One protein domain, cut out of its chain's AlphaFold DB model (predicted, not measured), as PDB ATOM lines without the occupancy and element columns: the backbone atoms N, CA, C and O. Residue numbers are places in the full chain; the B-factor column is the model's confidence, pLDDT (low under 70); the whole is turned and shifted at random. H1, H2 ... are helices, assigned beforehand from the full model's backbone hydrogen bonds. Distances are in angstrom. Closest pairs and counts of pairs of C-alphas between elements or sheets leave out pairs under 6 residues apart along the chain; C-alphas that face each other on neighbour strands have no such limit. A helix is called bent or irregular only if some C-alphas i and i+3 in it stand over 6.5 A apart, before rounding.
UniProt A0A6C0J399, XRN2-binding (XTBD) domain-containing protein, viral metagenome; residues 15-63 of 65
ATOM      1  N   ARG A  15     165.265 153.140 141.190       94.56
ATOM      2  CA  ARG A  15     164.212 152.672 140.287       94.56
ATOM      3  C   ARG A  15     163.340 153.820 139.782       94.56
ATOM      4  O   ARG A  15     162.999 153.849 138.599       94.56
ATOM      5  N   VAL A  16     162.977 154.746 140.667       95.12
ATOM      6  CA  VAL A  16     162.151 155.910 140.323       95.12
ATOM      7  C   VAL A  16     162.970 156.904 139.499       95.12
ATOM      8  O   VAL A  16     162.505 157.330 138.440       95.12
ATOM      9  N   TYR A  17     164.218 157.156 139.904       95.75
ATOM     10  CA  TYR A  17     165.144 158.027 139.180       95.75
ATOM     11  C   TYR A  17     165.368 157.551 137.742       95.75
ATOM     12  O   TYR A  17     165.168 158.309 136.795       95.75
ATOM     13  N   ASN A  18     165.700 156.270 137.551       94.44
ATOM     14  CA  ASN A  18     165.932 155.701 136.224       94.44
ATOM     15  C   ASN A  18     164.676 155.748 135.344       94.44
ATOM     16  O   ASN A  18     164.772 156.012 134.144       94.44
ATOM     17  N   TYR A  19     163.492 155.538 135.928       94.75
ATOM     18  CA  TYR A  19     162.226 155.662 135.209       94.75
ATOM     19  C   TYR A  19     161.987 157.100 134.723       94.75
ATOM     20  O   TYR A  19     161.705 157.308 133.541       94.75
ATOM     21  N   ARG A  20     162.171 158.099 135.598       95.00
ATOM     22  CA  ARG A  20     162.034 159.518 135.235       95.00
ATOM     23  C   ARG A  20     163.070 159.948 134.205       95.00
ATOM     24  O   ARG A  20     162.708 160.573 133.210       95.00
ATOM     25  N   LYS A  21     164.333 159.570 134.416       94.19
ATOM     26  CA  LYS A  21     165.448 159.871 133.514       94.19
ATOM     27  C   LYS A  21     165.167 159.364 132.103       94.19
ATOM     28  O   LYS A  21     165.282 160.127 131.154       94.19
ATOM     29  N   ASN A  22     164.724 158.114 131.974       93.25
ATOM     30  CA  ASN A  22     164.402 157.511 130.682       93.25
ATOM     31  C   ASN A  22     163.295 158.277 129.938       93.25
ATOM     32  O   ASN A  22     163.433 158.547 128.749       93.25
ATOM     33  N   TYR A  23     162.223 158.669 130.636       94.06
ATOM     34  CA  TYR A  23     161.164 159.490 130.041       94.06
ATOM     35  C   TYR A  23     161.701 160.839 129.547       94.06
ATOM     36  O   TYR A  23     161.499 161.192 128.389       94.06
ATOM     37  N   ILE A  24     162.432 161.573 130.393       93.56
ATOM     38  CA  ILE A  24     162.954 162.898 130.032       93.56
ATOM     39  C   ILE A  24     163.916 162.788 128.844       93.56
ATOM     40  O   ILE A  24     163.787 163.550 127.895       93.56
ATOM     41  N   THR A  25     164.843 161.824 128.853       91.00
ATOM     42  CA  THR A  25     165.809 161.642 127.758       91.00
ATOM     43  C   THR A  25     165.131 161.306 126.427       91.00
ATOM     44  O   THR A  25     165.599 161.762 125.387       91.00
ATOM     45  N   LYS A  26     164.033 160.540 126.439       90.75
ATOM     46  CA  LYS A  26     163.272 160.212 125.223       90.75
ATOM     47  C   LYS A  26     162.517 161.411 124.658       90.75
ATOM     48  O   LYS A  26     162.490 161.596 123.445       90.75
ATOM     49  N   GLU A  27     161.937 162.228 125.530       90.50
ATOM     50  CA  GLU A  27     161.016 163.299 125.135       90.50
ATOM     51  C   GLU A  27     161.675 164.688 125.029       90.50
ATOM     52  O   GLU A  27     161.010 165.647 124.629       90.50
ATOM     53  N   TYR A  28     162.967 164.811 125.363       87.75
ATOM     54  CA  TYR A  28     163.689 166.090 125.423       87.75
ATOM     55  C   TYR A  28     163.713 166.852 124.100       87.75
ATOM     56  O   TYR A  28     163.525 168.063 124.090       87.75
ATOM     57  N   ASN A  29     163.885 166.153 122.976       82.12
ATOM     58  CA  ASN A  29     164.072 166.798 121.673       82.12
ATOM     59  C   ASN A  29     162.875 167.660 121.230       82.12
ATOM     60  O   ASN A  29     163.034 168.511 120.362       82.12
ATOM     61  N   ASN A  30     161.692 167.451 121.819       73.88
ATOM     62  CA  ASN A  30     160.445 168.073 121.379       73.88
ATOM     63  C   ASN A  30     159.766 168.935 122.457       73.88
ATOM     64  O   ASN A  30     158.706 169.497 122.193       73.88
ATOM     65  N   ASN A  31     160.314 169.017 123.677       81.25
ATOM     66  CA  ASN A  31     159.585 169.564 124.824       81.25
ATOM     67  C   ASN A  31     160.457 170.396 125.772       81.25
ATOM     68  O   ASN A  31     161.651 170.166 125.929       81.25
ATOM     69  N   ASN A  32     159.813 171.321 126.491       89.50
ATOM     70  CA  ASN A  32     160.437 172.062 127.587       89.50
ATOM     71  C   ASN A  32     160.830 171.113 128.740       89.50
ATOM     72  O   ASN A  32     159.984 170.383 129.267       89.50
ATOM     73  N   LEU A  33     162.093 171.183 129.175       89.62
ATOM     74  CA  LEU A  33     162.651 170.400 130.279       89.62
ATOM     75  C   LEU A  33     161.830 170.515 131.571       89.62
ATOM     76  O   LEU A  33     161.582 169.504 132.225       89.62
ATOM     77  N   GLU A  34     161.355 171.713 131.923       91.00
ATOM     78  CA  GLU A  34     160.559 171.913 133.141       91.00
ATOM     79  C   GLU A  34     159.259 171.090 133.101       91.00
ATOM     80  O   GLU A  34     158.881 170.426 134.073       91.00
ATOM     81  N   THR A  35     158.597 171.075 131.943       92.12
ATOM     82  CA  THR A  35     157.388 170.279 131.709       92.12
ATOM     83  C   THR A  35     157.694 168.786 131.797       92.12
ATOM     84  O   THR A  35     156.942 168.042 132.427       92.12
ATOM     85  N   LEU A  36     158.823 168.340 131.241       93.50
ATOM     86  CA  LEU A  36     159.244 166.941 131.316       93.50
ATOM     87  C   LEU A  36     159.553 166.501 132.752       93.50
ATOM     88  O   LEU A  36     159.162 165.406 133.166       93.50
ATOM     89  N   ILE A  37     160.188 167.357 133.555       93.50
ATOM     90  CA  ILE A  37     160.445 167.089 134.976       93.50
ATOM     91  C   ILE A  37     159.122 166.958 135.746       93.50
ATOM     92  O   ILE A  37     158.972 166.023 136.537       93.50
ATOM     93  N   LYS A  38     158.137 167.830 135.490       94.06
ATOM     94  CA  LYS A  38     156.799 167.729 136.101       94.06
ATOM     95  C   LYS A  38     156.084 166.441 135.686       94.06
ATOM     96  O   LYS A  38     155.641 165.677 136.547       94.06
ATOM     97  N   ASN A  39     156.028 166.160 134.386       95.12
ATOM     98  CA  ASN A  39     155.348 164.989 133.835       95.12
ATOM     99  C   ASN A  39     155.971 163.679 134.323       95.12
ATOM    100  O   ASN A  39     155.251 162.780 134.754       95.12
ATOM    101  N   SER A  40     157.302 163.588 134.344       95.12
ATOM    102  CA  SER A  40     158.013 162.410 134.853       95.12
ATOM    103  C   SER A  40     157.697 162.127 136.325       95.12
ATOM    104  O   SER A  40     157.550 160.967 136.707       95.12
ATOM    105  N   LYS A  41     157.530 163.164 137.161       94.38
ATOM    106  CA  LYS A  41     157.124 163.005 138.568       94.38
ATOM    107  C   LYS A  41     155.696 162.468 138.685       94.38
ATOM    108  O   LYS A  41     155.444 161.578 139.492       94.38
ATOM    109  N   ILE A  42     154.778 162.971 137.860       95.69
ATOM    110  CA  ILE A  42     153.393 162.484 137.808       95.69
ATOM    111  C   ILE A  42     153.362 161.014 137.376       95.69
ATOM    112  O   ILE A  42     152.751 160.194 138.057       95.69
ATOM    113  N   LEU A  43     154.079 160.668 136.305       96.00
ATOM    114  CA  LEU A  43     154.199 159.296 135.806       96.00
ATOM    115  C   LEU A  43     154.767 158.349 136.868       96.00
ATOM    116  O   LEU A  43     154.210 157.280 137.112       96.00
ATOM    117  N   ALA A  44     155.833 158.759 137.558       95.38
ATOM    118  CA  ALA A  44     156.411 157.987 138.652       95.38
ATOM    119  C   ALA A  44     155.405 157.757 139.793       95.38
ATOM    120  O   ALA A  44     155.275 156.640 140.290       95.38
ATOM    121  N   ASN A  45     154.655 158.786 140.188       94.75
ATOM    122  CA  ASN A  45     153.639 158.664 141.233       94.75
ATOM    123  C   ASN A  45     152.469 157.765 140.812       94.75
ATOM    124  O   ASN A  45     151.984 156.980 141.625       94.75
ATOM    125  N   MET A  46     152.034 157.837 139.552       95.19
ATOM    126  CA  MET A  46     151.034 156.916 139.007       95.19
ATOM    127  C   MET A  46     151.527 155.470 139.062       95.19
ATOM    128  O   MET A  46     150.805 154.599 139.535       95.19
ATOM    129  N   LYS A  47     152.769 155.224 138.626       94.06
ATOM    130  CA  LYS A  47     153.336 153.878 138.482       94.06
ATOM    131  C   LYS A  47     153.734 153.218 139.802       94.06
ATOM    132  O   LYS A  47     153.526 152.023 139.969       94.06
ATOM    133  N   PHE A  48     154.353 153.969 140.713       94.50
ATOM    134  CA  PHE A  48     154.957 153.416 141.932       94.50
ATOM    135  C   PHE A  48     154.157 153.702 143.201       94.50
ATOM    136  O   PHE A  48     154.291 152.964 144.173       94.50
ATOM    137  N   LYS A  49     153.340 154.762 143.210       92.62
ATOM    138  CA  LYS A  49     152.538 155.168 144.376       92.62
ATOM    139  C   LYS A  49     151.029 155.011 144.146       92.62
ATOM    140  O   LYS A  49     150.256 155.310 145.049       92.62
ATOM    141  N   ASN A  50     150.600 154.555 142.961       91.94
ATOM    142  CA  ASN A  50     149.191 154.433 142.560       91.94
ATOM    143  C   ASN A  50     148.374 155.724 142.765       91.94
ATOM    144  O   ASN A  50     147.167 155.685 143.020       91.94
ATOM    145  N   CYS A  51     149.024 156.889 142.661       94.62
ATOM    146  CA  CYS A  51     148.345 158.171 142.798       94.62
ATOM    147  C   CYS A  51     147.377 158.387 141.629       94.62
ATOM    148  O   CYS A  51     147.741 158.232 140.461       94.62
ATOM    149  N   LYS A  52     146.148 158.805 141.945       94.25
ATOM    150  CA  LYS A  52     145.145 159.188 140.946       94.25
ATOM    151  C   LYS A  52     145.279 160.673 140.630       94.25
ATOM    152  O   LYS A  52     145.473 161.489 141.527       94.25
ATOM    153  N   TYR A  53     145.133 161.013 139.358       95.06
ATOM    154  CA  TYR A  53     145.173 162.387 138.869       95.06
ATOM    155  C   TYR A  53     143.888 162.707 138.099       95.06
ATOM    156  O   TYR A  53     143.229 161.782 137.617       95.06
ATOM    157  N   PRO A  54     143.530 163.996 137.952       96.69
ATOM    158  CA  PRO A  54     142.397 164.408 137.132       96.69
ATOM    159  C   PRO A  54     142.435 163.783 135.727       96.69
ATOM    160  O   PRO A  54     143.526 163.683 135.149       96.69
ATOM    161  N   PRO A  55     141.275 163.443 135.127       95.50
ATOM    162  CA  PRO A  55     141.215 162.773 133.827       95.50
ATOM    163  C   PRO A  55     142.038 163.468 132.741       95.50
ATOM    164  O   PRO A  55     142.735 162.805 131.983       95.50
ATOM    165  N   LYS A  56     142.044 164.807 132.711       95.69
ATOM    166  CA  LYS A  56     142.841 165.599 131.761       95.69
ATOM    167  C   LYS A  56     144.341 165.276 131.828       95.69
ATOM    168  O   LYS A  56     144.969 165.092 130.792       95.69
ATOM    169  N   ILE A  57     144.902 165.191 133.036       93.88
ATOM    170  CA  ILE A  57     146.322 164.870 133.253       93.88
ATOM    171  C   ILE A  57     146.576 163.398 132.929       93.88
ATOM    172  O   ILE A  57     147.548 163.070 132.253       93.88
ATOM    173  N   TYR A  58     145.674 162.511 133.354       94.31
ATOM    174  CA  TYR A  58     145.788 161.089 133.053       94.31
ATOM    175  C   TYR A  58     145.780 160.809 131.551       94.31
ATOM    176  O   TYR A  58     146.673 160.134 131.058       94.31
ATOM    177  N   HIS A  59     144.839 161.369 130.794       94.81
ATOM    178  CA  HIS A  59     144.772 161.164 129.348       94.81
ATOM    179  C   HIS A  59     145.999 161.688 128.603       94.81
ATOM    180  O   HIS A  59     146.383 161.090 127.602       94.81
ATOM    181  N   MET A  60     146.623 162.755 129.104       92.31
ATOM    182  CA  MET A  60     147.854 163.309 128.540       92.31
ATOM    183  C   MET A  60     149.055 162.377 128.738       92.31
ATOM    184  O   MET A  60     149.906 162.279 127.861       92.31
ATOM    185  N   LEU A  61     149.125 161.695 129.884       93.25
ATOM    186  CA  LEU A  61     150.323 160.968 130.306       93.25
ATOM    187  C   LEU A  61     150.192 159.440 130.240       93.25
ATOM    188  O   LEU A  61     151.206 158.750 130.224       93.25
ATOM    189  N   LYS A  62     148.977 158.891 130.146       89.31
ATOM    190  CA  LYS A  62     148.721 157.439 130.197       89.31
ATOM    191  C   LYS A  62     149.500 156.625 129.162       89.31
ATOM    192  O   LYS A  62     149.796 155.466 129.419       89.31
ATOM    193  N   ASN A  63     149.840 157.216 128.016       90.44
ATOM    194  CA  ASN A  63     150.571 156.533 126.945       90.44
ATOM    195  C   ASN A  63     152.057 156.301 127.290       90.44
ATOM    196  O   ASN A  63     152.744 155.606 126.550       90.44
TER     197      ASN A  63
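AT A GLANCE: This is residues 15 to 63 of the 65 residues of the protein "XRN2-binding (XTBD) domain-containing protein" of viral metagenome (UniProt A0A6C0J399). Two helices of similar length, H1 and H2, fold back on each other as a helical hairpin, and a short third helix, H3, stands crosswise on the far side of H2 from H1. H2 is thus the middle piece; the hairpin is well joined, while H3 is held off loosely, near H2 but not clearly touching it. The printed part has 49 residues with three named helices, in the order H1, H2, H3, and no named strand, and its class is all helix. It is compact, with a radius of gyration of the C-alphas of 10.5 A, and its rounded outline spans 27 by 25 by 17 A.

HOW THE PARTS SIT: H2, residues 33 to 49, is the longest helix by residues, with 17, and it touches H1, residues 15 to 30, with 18 pairs of C-alphas within 8 A. The closest C-alphas of the two are those of Arg 20 and Ser 40, 5.0 A apart. Their centres are 9.3 A apart. They run opposite ways at a tilt of 36 degrees, only just steep, and form a helical hairpin. H3, residues 55 to 63, is close to H2 but not clearly touching it, with 2 pairs of C-alphas within 8 A. The closest C-alphas here are those of Leu 43 and Leu 61, 6.9 A apart. The lines of H2 and H3 are about perpendicular, at 89 degrees. H1 and H3 are apart. In H2 each pair of O i and N i+4 is within hydrogen-bond range; in H1 this holds for 10 of 12 pairs and in H3 for 4 of 5.

IN THESE COORDINATES: H2 runs from Leu 33, whose C-alpha is at (162.651, 170.400, 130.279), to Lys 49, a length of 23.1 A from first to last C-alpha. H1 begins at Arg 15, with its C-alpha at (164.212, 152.672, 140.287), and reaches Asn 30 after 24.7 A. H1 is irregular: C-alphas 26 and 29 are 7.5 A apart. H3 runs from Pro 55 to Asn 63, 13.2 A, and its last C-alpha is at (150.571, 156.533, 126.945). H3 is irregular too, with C-alphas 60 and 63 at 7.5 A.

THE WHOLE: The two C-alphas farthest apart are those of Asn 29 and Asn 50, at 28.5 A, and the C-alphas of Arg 15 and Asn 63 are 19.5 A apart. The printed part has no cut. The link from H1 to H2, with 2 residues, and the link from H2 to H3, with 5, are both tight. The mean pLDDT of the printed part is 92.7, and no printed residue is under 70.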